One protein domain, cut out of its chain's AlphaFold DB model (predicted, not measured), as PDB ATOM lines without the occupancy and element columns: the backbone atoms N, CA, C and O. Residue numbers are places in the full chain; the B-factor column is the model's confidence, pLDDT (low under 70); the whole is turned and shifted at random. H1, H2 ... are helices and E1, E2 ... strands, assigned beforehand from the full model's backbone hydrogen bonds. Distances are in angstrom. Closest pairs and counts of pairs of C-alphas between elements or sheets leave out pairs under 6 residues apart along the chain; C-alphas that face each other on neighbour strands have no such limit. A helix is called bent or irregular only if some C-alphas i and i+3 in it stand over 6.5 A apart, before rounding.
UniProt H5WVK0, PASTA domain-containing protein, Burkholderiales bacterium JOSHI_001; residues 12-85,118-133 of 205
ATOM      1  N   ASP A  12      50.693  42.361   9.193       61.38
ATOM      2  CA  ASP A  12      50.764  43.646   8.487       61.38
ATOM      3  C   ASP A  12      50.928  43.473   6.961       61.38
ATOM      4  O   ASP A  12      50.244  44.117   6.162       61.38
ATOM      5  N   ALA A  13      51.748  42.503   6.531       63.53
ATOM      6  CA  ALA A  13      51.923  42.164   5.115       63.53
ATOM      7  C   ALA A  13      50.649  41.609   4.445       63.53
ATOM      8  O   ALA A  13      50.484  41.736   3.230       63.53
ATOM      9  N   LEU A  14      49.750  40.988   5.215       63.78
ATOM     10  CA  LEU A  14      48.483  40.436   4.727       63.78
ATOM     11  C   LEU A  14      47.311  41.422   4.862       63.78
ATOM     12  O   LEU A  14      46.337  41.309   4.115       63.78
ATOM     13  N   SER A  15      47.395  42.396   5.772       63.91
ATOM     14  CA  SER A  15      46.326  43.362   6.035       63.91
ATOM     15  C   SER A  15      46.004  44.247   4.829       63.91
ATOM     16  O   SER A  15      44.823  44.432   4.525       63.91
ATOM     17  N   ALA A  16      47.011  44.751   4.108       69.62
ATOM     18  CA  ALA A  16      46.780  45.622   2.952       69.62
ATOM     19  C   ALA A  16      46.066  44.899   1.778       69.62
ATOM     20  O   ALA A  16      44.995  45.359   1.377       69.62
ATOM     21  N   PRO A  17      46.534  43.729   1.288       76.38
ATOM     22  CA  PRO A  17      45.849  43.004   0.210       76.38
ATOM     23  C   PRO A  17      44.427  42.533   0.555       76.38
ATOM     24  O   PRO A  17      43.557  42.501  -0.315       76.38
ATOM     25  N   ILE A  18      44.167  42.160   1.815       74.44
ATOM     26  CA  ILE A  18      42.822  41.755   2.256       74.44
ATOM     27  C   ILE A  18      41.882  42.965   2.288       74.44
ATOM     28  O   ILE A  18      40.736  42.855   1.853       74.44
ATOM     29  N   GLY A  19      42.359  44.122   2.755       76.88
ATOM     30  CA  GLY A  19      41.594  45.370   2.722       76.88
ATOM     31  C   GLY A  19      41.205  45.772   1.299       76.88
ATOM     32  O   GLY A  19      40.037  46.071   1.041       76.88
ATOM     33  N   ASP A  20      42.148  45.682   0.361       82.00
ATOM     34  CA  ASP A  20      41.902  45.968  -1.056       82.00
ATOM     35  C   ASP A  20      40.872  45.013  -1.671       82.00
ATOM     36  O   ASP A  20      39.998  45.444  -2.432       82.00
ATOM     37  N   LEU A  21      40.924  43.728  -1.305       78.94
ATOM     38  CA  LEU A  21      39.959  42.727  -1.750       78.94
ATOM     39  C   LEU A  21      38.550  43.015  -1.214       78.94
ATOM     40  O   LEU A  21      37.590  42.999  -1.983       78.94
ATOM     41  N   ILE A  22      38.416  43.344   0.074       80.50
ATOM     42  CA  ILE A  22      37.130  43.732   0.674       80.50
ATOM     43  C   ILE A  22      36.588  44.998  -0.007       80.50
ATOM     44  O   ILE A  22      35.407  45.053  -0.350       80.50
ATOM     45  N   ALA A  23      37.439  45.993  -0.273       83.81
ATOM     46  CA  ALA A  23      37.049  47.215  -0.975       83.81
ATOM     47  C   ALA A  23      36.642  46.958  -2.437       83.81
ATOM     48  O   ALA A  23      35.758  47.633  -2.968       83.81
ATOM     49  N   ALA A  24      37.280  46.002  -3.117       84.12
ATOM     50  CA  ALA A  24      36.887  45.578  -4.459       84.12
ATOM     51  C   ALA A  24      35.517  44.882  -4.452       84.12
ATOM     52  O   ALA A  24      34.658  45.237  -5.259       84.12
ATOM     53  N   VAL A  25      35.274  43.970  -3.502       84.75
ATOM     54  CA  VAL A  25      33.962  43.323  -3.332       84.75
ATOM     55  C   VAL A  25      32.886  44.359  -3.006       84.75
ATOM     56  O   VAL A  25      31.841  44.373  -3.650       84.75
ATOM     57  N   GLY A  26      33.151  45.275  -2.070       84.56
ATOM     58  CA  GLY A  26      32.217  46.341  -1.701       84.56
ATOM     59  C   GLY A  26      31.836  47.242  -2.879       84.56
ATOM     60  O   GLY A  26      30.657  47.541  -3.061       84.56
ATOM     61  N   ARG A  27      32.805  47.614  -3.727       88.50
ATOM     62  CA  ARG A  27      32.538  48.359  -4.969       88.50
ATOM     63  C   ARG A  27      31.672  47.563  -5.944       88.50
ATOM     64  O   ARG A  27      30.687  48.100  -6.432       88.50
ATOM     65  N   GLY A  28      31.973  46.280  -6.151       85.81
ATOM     66  CA  GLY A  28      31.169  45.413  -7.016       85.81
ATOM     67  C   GLY A  28      29.714  45.285  -6.552       85.81
ATOM     68  O   GLY A  28      28.800  45.359  -7.369       85.81
ATOM     69  N   VAL A  29      29.485  45.159  -5.240       86.81
ATOM     70  CA  VAL A  29      28.128  45.133  -4.664       86.81
ATOM     71  C   VAL A  29      27.416  46.470  -4.869       86.81
ATOM     72  O   VAL A  29      26.254  46.482  -5.266       86.81
ATOM     73  N   ALA A  30      28.102  47.595  -4.650       85.19
ATOM     74  CA  ALA A  30      27.529  48.923  -4.857       85.19
ATOM     75  C   ALA A  30      27.152  49.180  -6.327       85.19
ATOM     76  O   ALA A  30      26.090  49.736  -6.604       85.19
ATOM     77  N   ASP A  31      27.993  48.753  -7.269       89.31
ATOM     78  CA  ASP A  31      27.722  48.891  -8.700       89.31
ATOM     79  C   ASP A  31      26.565  47.990  -9.144       89.31
ATOM     80  O   ASP A  31      25.697  48.433  -9.897       89.31
ATOM     81  N   ALA A  32      26.491  46.761  -8.622       86.50
ATOM     82  CA  ALA A  32      25.361  45.867  -8.861       86.50
ATOM     83  C   ALA A  32      24.049  46.451  -8.317       86.50
ATOM     84  O   ALA A  32      23.039  46.440  -9.020       86.50
ATOM     85  N   GLN A  33      24.070  47.010  -7.103       86.19
ATOM     86  CA  GLN A  33      22.907  47.669  -6.511       86.19
ATOM     87  C   GLN A  33      22.452  48.855  -7.370       86.19
ATOM     88  O   GLN A  33      21.275  48.944  -7.715       86.19
ATOM     89  N   ARG A  34      23.389  49.704  -7.814       86.56
ATOM     90  CA  ARG A  34      23.086  50.832  -8.708       86.56
ATOM     91  C   ARG A  34      22.441  50.370 -10.015       86.56
ATOM     92  O   ARG A  34      21.457  50.964 -10.440       86.56
ATOM     93  N   ALA A  35      22.969  49.314 -10.630       88.25
ATOM     94  CA  ALA A  35      22.427  48.778 -11.876       88.25
ATOM     95  C   ALA A  35      20.999  48.225 -11.704       88.25
ATOM     96  O   ALA A  35      20.156  48.411 -12.582       88.25
ATOM     97  N   MET A  36      20.701  47.574 -10.573       85.94
ATOM     98  CA  MET A  36      19.348  47.085 -10.269       85.94
ATOM     99  C   MET A  36      18.357  48.230 -10.042       85.94
ATOM    100  O   MET A  36      17.221  48.167 -10.523       85.94
ATOM    101  N   ASP A  37      18.786  49.283  -9.345       86.69
ATOM    102  CA  ASP A  37      17.963  50.467  -9.097       86.69
ATOM    103  C   ASP A  37      17.679  51.223 -10.404       86.69
ATOM    104  O   ASP A  37      16.531  51.573 -10.679       86.69
ATOM    105  N   GLU A  38      18.689  51.397 -11.261       88.00
ATOM    106  CA  GLU A  38      18.534  52.007 -12.586       88.00
ATOM    107  C   GLU A  38      17.580  51.197 -13.475       88.00
ATOM    108  O   GLU A  38      16.674  51.768 -14.081       88.00
ATOM    109  N   ALA A  39      17.706  49.867 -13.500       85.88
ATOM    110  CA  ALA A  39      16.809  49.003 -14.265       85.88
ATOM    111  C   ALA A  39      15.356  49.060 -13.757       85.88
ATOM    112  O   ALA A  39      14.410  49.086 -14.553       85.88
ATOM    113  N   SER A  40      15.168  49.111 -12.436       85.00
ATOM    114  CA  SER A  40      13.847  49.227 -11.811       85.00
ATOM    115  C   SER A  40      13.197  50.578 -12.135       85.00
ATOM    116  O   SER A  40      12.035  50.624 -12.544       85.00
ATOM    117  N   LEU A  41      13.960  51.672 -12.039       85.31
ATOM    118  CA  LEU A  41      13.508  53.018 -12.401       85.31
ATOM    119  C   LEU A  41      13.226  53.154 -13.898       85.31
ATOM    120  O   LEU A  41      12.215  53.746 -14.268       85.31
ATOM    121  N   ALA A  42      14.070  52.580 -14.756       85.38
ATOM    122  CA  ALA A  42      13.854  52.566 -16.196       85.38
ATOM    123  C   ALA A  42      12.541  51.853 -16.529       85.38
ATOM    124  O   ALA A  42      11.696  52.429 -17.207       85.38
ATOM    125  N   THR A  43      12.318  50.665 -15.959       81.19
ATOM    126  CA  THR A  43      11.069  49.904 -16.122       81.19
ATOM    127  C   THR A  43       9.862  50.718 -15.666       81.19
ATOM    128  O   THR A  43       8.858  50.778 -16.369       81.19
ATOM    129  N   LEU A  44       9.964  51.387 -14.516       80.56
ATOM    130  CA  LEU A  44       8.901  52.238 -13.994       80.56
ATOM    131  C   LEU A  44       8.615  53.425 -14.925       80.56
ATOM    132  O   LEU A  44       7.463  53.691 -15.257       80.56
ATOM    133  N   SER A  45       9.657  54.126 -15.369       80.81
ATOM    134  CA  SER A  45       9.529  55.275 -16.268       80.81
ATOM    135  C   SER A  45       8.912  54.878 -17.603       80.81
ATOM    136  O   SER A  45       8.043  55.576 -18.111       80.81
ATOM    137  N   ASP A  46       9.300  53.722 -18.124       77.19
ATOM    138  CA  ASP A  46       8.825  53.173 -19.381       77.19
ATOM    139  C   ASP A  46       7.345  52.785 -19.296       77.19
ATOM    140  O   ASP A  46       6.536  53.130 -20.158       77.19
ATOM    141  N   VAL A  47       6.980  52.161 -18.175       70.56
ATOM    142  CA  VAL A  47       5.600  51.870 -17.787       70.56
ATOM    143  C   VAL A  47       4.741  53.143 -17.760       70.56
ATOM    144  O   VAL A  47       3.625  53.135 -18.276       70.56
ATOM    145  N   TYR A  48       5.236  54.243 -17.187       69.12
ATOM    146  CA  TYR A  48       4.466  55.488 -17.086       69.12
ATOM    147  C   TYR A  48       4.489  56.343 -18.359       69.12
ATOM    148  O   TYR A  48       3.519  57.049 -18.623       69.12
ATOM    149  N   ALA A  49       5.560  56.287 -19.150       70.44
ATOM    150  CA  ALA A  49       5.713  57.090 -20.360       70.44
ATOM    151  C   ALA A  49       4.927  56.522 -21.547       70.44
ATOM    152  O   ALA A  49       4.431  57.296 -22.364       70.44
ATOM    153  N   ARG A  50       4.802  55.190 -21.654       64.38
ATOM    154  CA  ARG A  50       4.141  54.563 -22.809       64.38
ATOM    155  C   ARG A  50       2.620  54.653 -22.786       64.38
ATOM    156  O   ARG A  50       2.027  54.640 -23.851       64.38
ATOM    157  N   GLY A  51       1.979  54.792 -21.621       57.97
ATOM    158  CA  GLY A  51       0.530  55.053 -21.544       57.97
ATOM    159  C   GLY A  51      -0.357  54.048 -22.302       57.97
ATOM    160  O   GLY A  51      -1.494  54.372 -22.640       57.97
ATOM    161  N   ASP A  52       0.153  52.850 -22.595       60.97
ATOM    162  CA  ASP A  52      -0.522  51.865 -23.435       60.97
ATOM    163  C   ASP A  52      -1.673  51.195 -22.666       60.97
ATOM    164  O   ASP A  52      -1.551  50.869 -21.482       60.97
ATOM    165  N   GLY A  53      -2.805  50.948 -23.335       63.56
ATOM    166  CA  GLY A  53      -4.049  50.457 -22.715       63.56
ATOM    167  C   GLY A  53      -3.917  49.165 -21.890       63.56
ATOM    168  O   GLY A  53      -4.620  49.009 -20.893       63.56
ATOM    169  N   LEU A  54      -2.961  48.291 -22.226       66.88
ATOM    170  CA  LEU A  54      -2.626  47.084 -21.451       66.88
ATOM    171  C   LEU A  54      -2.196  47.420 -20.012       66.88
ATOM    172  O   LEU A  54      -2.487  46.695 -19.065       66.88
ATOM    173  N   LEU A  55      -1.512  48.544 -19.832       66.25
ATOM    174  CA  LEU A  55      -0.979  48.983 -18.550       66.25
ATOM    175  C   LEU A  55      -2.049  49.632 -17.667       66.25
ATOM    176  O   LEU A  55      -2.038  49.431 -16.453       66.25
ATOM    177  N   GLY A  56      -3.027  50.316 -18.267       67.69
ATOM    178  CA  GLY A  56      -4.245  50.739 -17.572       67.69
ATOM    179  C   GLY A  56      -5.054  49.546 -17.045       67.69
ATOM    180  O   GLY A  56      -5.587  49.597 -15.935       67.69
ATOM    181  N   GLU A  57      -5.085  48.433 -17.784       73.06
ATOM    182  CA  GLU A  57      -5.688  47.180 -17.314       73.06
ATOM    183  C   GLU A  57      -4.897  46.551 -16.158       73.06
ATOM    184  O   GLU A  57      -5.504  46.162 -15.158       73.06
ATOM    185  N   LEU A  58      -3.559  46.525 -16.244       74.19
ATOM    186  CA  LEU A  58      -2.684  46.064 -15.158       74.19
ATOM    187  C   LEU A  58      -2.835  46.924 -13.889       74.19
ATOM    188  O   LEU A  58      -2.906  46.396 -12.781       74.19
ATOM    189  N   GLN A  59      -2.970  48.244 -14.018       70.88
ATOM    190  CA  GLN A  59      -3.247  49.137 -12.888       70.88
ATOM    191  C   GLN A  59      -4.639  48.910 -12.293       70.88
ATOM    192  O   GLN A  59      -4.789  48.921 -11.071       70.88
ATOM    193  N   ARG A  60      -5.656  48.650 -13.129       73.56
ATOM    194  CA  ARG A  60      -7.023  48.350 -12.671       73.56
ATOM    195  C   ARG A  60      -7.083  47.075 -11.827       73.56
ATOM    196  O   ARG A  60      -7.907  46.994 -10.921       73.56
ATOM    197  N   ILE A  61      -6.201  46.111 -12.092       81.94
ATOM    198  CA  ILE A  61      -6.041  44.905 -11.263       81.94
ATOM    199  C   ILE A  61      -5.044  45.096 -10.103       81.94
ATOM    200  O   ILE A  61      -4.786  44.154  -9.359       81.94
ATOM    201  N   GLY A  62      -4.495  46.304  -9.927       76.25
ATOM    202  CA  GLY A  62      -3.609  46.659  -8.820       76.25
ATOM    203  C   GLY A  62      -2.145  46.252  -8.999       76.25
ATOM    204  O   GLY A  62      -1.416  46.194  -8.008       76.25
ATOM    205  N   TYR A  63      -1.696  45.971 -10.226       76.00
ATOM    206  CA  TYR A  63      -0.306  45.612 -10.498       76.00
ATOM    207  C   TYR A  63       0.646  46.742 -10.094       76.00
ATOM    208  O   TYR A  63       0.502  47.892 -10.517       76.00
ATOM    209  N   ARG A  64       1.650  46.393  -9.289       69.75
ATOM    210  CA  ARG A  64       2.778  47.253  -8.928       69.75
ATOM    211  C   ARG A  64       4.063  46.549  -9.369       69.75
ATOM    212  O   ARG A  64       4.218  45.377  -9.030       69.75
ATOM    213  N   PRO A  65       4.965  47.214 -10.109       68.50
ATOM    214  CA  PRO A  65       6.265  46.640 -10.435       68.50
ATOM    215  C   PRO A  65       7.030  46.243  -9.165       68.50
ATOM    216  O   PRO A  65       6.979  46.952  -8.158       68.50
ATOM    217  N   ASN A  66       7.742  45.118  -9.215       72.62
ATOM    218  CA  ASN A  66       8.569  44.656  -8.102       72.62
ATOM    219  C   ASN A  66       9.927  45.371  -8.123       72.62
ATOM    220  O   ASN A  66      10.559  45.445  -9.175       72.62
ATOM    221  N   TRP A  67      10.394  45.842  -6.963       73.06
ATOM    222  CA  TRP A  67      11.742  46.395  -6.802       73.06
ATOM    223  C   TRP A  67      12.685  45.312  -6.279       73.06
ATOM    224  O   TRP A  67      12.481  44.782  -5.183       73.06
ATOM    225  N   TYR A  68      13.725  44.995  -7.047       71.56
ATOM    226  CA  TYR A  68      14.777  44.072  -6.624       71.56
ATOM    227  C   TYR A  68      15.951  44.859  -6.044       71.56
ATOM    228  O   TYR A  68      16.440  45.797  -6.661       71.56
ATOM    229  N   HIS A  69      16.396  44.479  -4.852       79.19
ATOM    230  CA  HIS A  69      17.594  45.017  -4.213       79.19
ATOM    231  C   HIS A  69      18.388  43.860  -3.614       79.19
ATOM    232  O   HIS A  69      17.842  42.776  -3.399       79.19
ATOM    233  N   ILE A  70      19.668  44.086  -3.342       78.38
ATOM    234  CA  ILE A  70      20.531  43.134  -2.649       78.38
ATOM    235  C   ILE A  70      20.442  43.455  -1.148       78.38
ATOM    236  O   ILE A  70      21.056  44.427  -0.704       78.38
ATOM    237  N   PRO A  71      19.664  42.704  -0.340       75.12
ATOM    238  CA  PRO A  71      19.484  43.035   1.074       75.12
ATOM    239  C   PRO A  71      20.753  42.779   1.892       75.12
ATOM    240  O   PRO A  71      21.074  43.533   2.811       75.12
ATOM    241  N   GLU A  72      21.472  41.708   1.559       79.44
ATOM    242  CA  GLU A  72      22.643  41.257   2.291       79.44
ATOM    243  C   GLU A  72      23.594  40.487   1.376       79.44
ATOM    244  O   GLU A  72      23.163  39.656   0.576       79.44
ATOM    245  N   VAL A  73      24.895  40.737   1.536       78.75
ATOM    246  CA  VAL A  73      25.954  39.936   0.913       78.75
ATOM    247  C   VAL A  73      26.835  39.347   2.004       78.75
ATOM    248  O   VAL A  73      27.526  40.085   2.707       78.75
ATOM    249  N   GLU A  74      26.827  38.018   2.124       80.81
ATOM    250  CA  GLU A  74      27.790  37.269   2.931       80.81
ATOM    251  C   GLU A  74      28.918  36.740   2.036       80.81
ATOM    252  O   GLU A  74      28.663  36.145   0.990       80.81
ATOM    253  N   SER A  75      30.171  36.924   2.456       67.75
ATOM    254  CA  SER A  75      31.333  36.369   1.756       67.75
ATOM    255  C   SER A  75      32.227  35.593   2.717       67.75
ATOM    256  O   SER A  75      32.525  36.069   3.815       67.75
ATOM    257  N   GLU A  76      32.639  34.393   2.303       76.69
ATOM    258  CA  GLU A  76      33.600  33.541   3.003       76.69
ATOM    259  C   GLU A  76      34.843  33.369   2.128       76.69
ATOM    260  O   GLU A  76      34.764  32.831   1.025       76.69
ATOM    261  N   LEU A  77      35.995  33.829   2.616       65.88
ATOM    262  CA  LEU A  77      37.262  33.725   1.897       65.88
ATOM    263  C   LEU A  77      38.185  32.742   2.608       65.88
ATOM    264  O   LEU A  77      38.518  32.953   3.775       65.88
ATOM    265  N   GLN A  78      38.624  31.706   1.889       67.69
ATOM    266  CA  GLN A  78      39.625  30.741   2.340       67.69
ATOM    267  C   GLN A  78      40.960  31.024   1.642       67.69
ATOM    268  O   GLN A  78      41.090  30.840   0.434       67.69
ATOM    269  N   ILE A  79      41.959  31.473   2.401       63.94
ATOM    270  CA  ILE A  79      43.283  31.826   1.866       63.94
ATOM    271  C   ILE A  79      44.276  30.729   2.246       63.94
ATOM    272  O   ILE A  79      44.447  30.461   3.432       63.94
ATOM    273  N   ALA A  80      44.940  30.117   1.262       58.53
ATOM    274  CA  ALA A  80      46.053  29.193   1.485       58.53
ATOM    275  C   ALA A  80      47.388  29.925   1.274       58.53
ATOM    276  O   ALA A  80      47.704  30.328   0.155       58.53
ATOM    277  N   LEU A  81      48.180  30.105   2.337       55.94
ATOM    278  CA  LEU A  81      49.507  30.723   2.240       55.94
ATOM    279  C   LEU A  81      50.577  29.661   1.937       55.94
ATOM    280  O   LEU A  81      50.645  28.642   2.618       55.94
ATOM    281  N   THR A  82      51.436  29.906   0.942       48.25
ATOM    282  CA  THR A  82      52.649  29.101   0.701       48.25
ATOM    283  C   THR A  82      53.869  30.011   0.791       48.25
ATOM    284  O   THR A  82      53.982  30.971   0.034       48.25
ATOM    285  N   ILE A  83      54.781  29.725   1.722       47.12
ATOM    286  CA  ILE A  83      56.029  30.479   1.904       47.12
ATOM    287  C   ILE A  83      57.138  29.730   1.155       47.12
ATOM    288  O   ILE A  83      57.494  28.617   1.536       47.12
ATOM    289  N   SER A  84      57.692  30.327   0.096       46.41
ATOM    290  CA  SER A  84      58.893  29.825  -0.587       46.41
ATOM    291  C   SER A  84      60.085  30.728  -0.254       46.41
ATOM    292  O   SER A  84      60.001  31.950  -0.352       46.41
ATOM    293  N   GLY A  85      61.192  30.140   0.212       40.94
ATOM    294  CA  GLY A  85      62.403  30.871   0.589       40.94
ATOM    295  C   GLY A  85      63.627  30.324  -0.138       40.94
ATOM    296  O   GLY A  85      64.038  29.193   0.111       40.94
ATOM    297  N   ASN A 118      59.984  21.053   1.030       37.72
ATOM    298  CA  ASN A 118      58.576  21.234   1.396       37.72
ATOM    299  C   ASN A 118      58.438  21.486   2.902       37.72
ATOM    300  O   ASN A 118      58.178  20.558   3.662       37.72
ATOM    301  N   PHE A 119      58.569  22.739   3.338       36.75
ATOM    302  CA  PHE A 119      57.894  23.175   4.561       36.75
ATOM    303  C   PHE A 119      56.524  23.729   4.158       36.75
ATOM    304  O   PHE A 119      56.348  24.919   3.915       36.75
ATOM    305  N   GLN A 120      55.555  22.825   4.003       38.69
ATOM    306  CA  GLN A 120      54.173  23.170   3.679       38.69
ATOM    307  C   GLN A 120      53.453  23.586   4.969       38.69
ATOM    308  O   GLN A 120      52.697  22.808   5.546       38.69
ATOM    309  N   LEU A 121      53.694  24.804   5.456       38.56
ATOM    310  CA  LEU A 121      52.825  25.375   6.482       38.56
ATOM    311  C   LEU A 121      51.537  25.843   5.794       38.56
ATOM    312  O   LEU A 121      51.460  26.967   5.307       38.56
ATOM    313  N   GLN A 122      50.538  24.961   5.702       38.94
ATOM    314  CA  GLN A 122      49.189  25.351   5.294       38.94
ATOM    315  C   GLN A 122      48.549  26.162   6.425       38.94
ATOM    316  O   GLN A 122      47.876  25.619   7.296       38.94
ATOM    317  N   ALA A 123      48.777  27.472   6.433       44.81
ATOM    318  CA  ALA A 123      47.974  28.386   7.232       44.81
ATOM    319  C   ALA A 123      46.738  28.762   6.406       44.81
ATOM    320  O   ALA A 123      46.848  29.503   5.428       44.81
ATOM    321  N   SER A 124      45.576  28.206   6.759       52.09
ATOM    322  CA  SER A 124      44.292  28.599   6.179       52.09
ATOM    323  C   SER A 124      43.655  29.694   7.031       52.09
ATOM    324  O   SER A 124      43.295  29.434   8.180       52.09
ATOM    325  N   SER A 125      43.492  30.899   6.485       58.09
ATOM    326  CA  SER A 125      42.726  31.967   7.143       58.09
ATOM    327  C   SER A 125      41.325  32.044   6.537       58.09
ATOM    328  O   SER A 125      41.192  32.045   5.311       58.09
ATOM    329  N   LYS A 126      40.292  32.073   7.393       65.25
ATOM    330  CA  LYS A 126      38.876  32.201   7.015       65.25
ATOM    331  C   LYS A 126      38.374  33.589   7.407       65.25
ATOM    332  O   LYS A 126      38.303  33.895   8.595       65.25
ATOM    333  N   VAL A 127      38.004  34.411   6.427       68.62
ATOM    334  CA  VAL A 127      37.429  35.751   6.651       68.62
ATOM    335  C   VAL A 127      35.948  35.723   6.286       68.62
ATOM    336  O   VAL A 127      35.611  35.365   5.159       68.62
ATOM    337  N   LYS A 128      35.072  36.095   7.231       77.44
ATOM    338  CA  LYS A 128      33.627  36.259   7.005       77.44
ATOM    339  C   LYS A 128      33.244  37.726   7.188       77.44
ATOM    340  O   LYS A 128      33.494  38.286   8.252       77.44
ATOM    341  N   PHE A 129      32.622  38.336   6.182       76.19
ATOM    342  CA  PHE A 129      32.060  39.686   6.289       76.19
ATOM    343  C   PHE A 129      30.658  39.761   5.676       76.19
ATOM    344  O   PHE A 129      30.295  38.947   4.826       76.19
ATOM    345  N   LYS A 130      29.878  40.735   6.155       82.62
ATOM    346  CA  LYS A 130      28.474  40.969   5.813       82.62
ATOM    347  C   LYS A 130      28.302  42.420   5.370       82.62
ATOM    348  O   LYS A 130      28.625  43.328   6.134       82.62
ATOM    349  N   ILE A 131      27.802  42.631   4.158       78.25
ATOM    350  CA  ILE A 131      27.476  43.959   3.622       78.25
ATOM    351  C   ILE A 131      25.957  44.119   3.668       78.25
ATOM    352  O   ILE A 131      25.242  43.255   3.167       78.25
ATOM    353  N   VAL A 132      25.480  45.210   4.273       80.31
ATOM    354  CA  VAL A 132      24.053  45.540   4.389       80.31
ATOM    355  C   VAL A 132      23.787  46.960   3.918       80.31
ATOM    356  O   VAL A 132      24.598  47.863   4.135       80.31
ATOM    357  N   SER A 133      22.621  47.159   3.313       76.62
ATOM    358  CA  SER A 133      22.112  48.484   2.975       76.62
ATOM    359  C   SER A 133      21.679  49.206   4.249       76.62
ATOM    360  O   SER A 133      20.806  48.731   4.974       76.62
TER     361      SER A 133
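AT A GLANCE: This is residues 12 to 85 and 118 to 133 of the 205 residues of the protein "PASTA domain-containing protein" of Burkholderiales bacterium JOSHI_001 (UniProt H5WVK0). One long helix, H1, runs along most of a thin rod; past its last residue, Arg 50, the backbone turns through the short helix H2 and comes back beside H1 as a long link, then as a ribbon of two antiparallel strands, E1 and E2. The ribbon is only loosely packed on H1, near residues 18 to 30 of the helix. The printed part has 90 residues, with two named helices followed by two named strands, in the order H1, H2, E1, E2, and its class is mixed, helices and strands. It is extended, with a radius of gyration of the C-alphas of 22.6 A and spans of 73 by 21 by 19 A.

HOW THE PARTS SIT: H1, residues 12 to 50, is close to but not clearly touching H2, residues 53 to 60; their closest C-alphas, of Val 47 and Leu 55, are 7.2 A apart. Their lines are about perpendicular, at 73 degrees. E1, residues 72 to 81, comes closest to H1 at the C-alphas of Val 73 and Val 29, 7.9 A apart. E2, residues 123 to 132, comes closest to H1 at the C-alphas of Ile 131 and Gly 26, 7.5 A apart. E1 and E2 are antiparallel neighbours at 165 degrees, with N 73 and O 131 at 3.0 A and N 127 and O 77 at 3.1 A, within hydrogen-bond range. H2 and E2 are apart. Every O i to N i+4 pair of H2 is within hydrogen-bond range, and 33 of 35 in H1.

IN THESE COORDINATES: H1 begins at C-alpha 12 (50.764, 43.646, 8.487) and measures 57.2 A; it is irregular, but only just, with C-alphas 13 and 16 at 6.6 A. H2 measures 10.7 A, E1 28.9 A and E2 29.6 A, ending at C-alpha 132 (24.053, 45.540, 4.389).

THE WHOLE: The C-alphas farthest apart, of Gly 53 and Asn 118, are 73.2 A apart. Residues 86 to 117 are not printed, and C-alphas 85 and 118 are 10.4 A apart across the cut. The link from H1 to H2 is tight and that from H2 to E1 is long. Mean pLDDT of the printed part is 71.5; residues 77 to 85 and 118 to 127 are among those under 70.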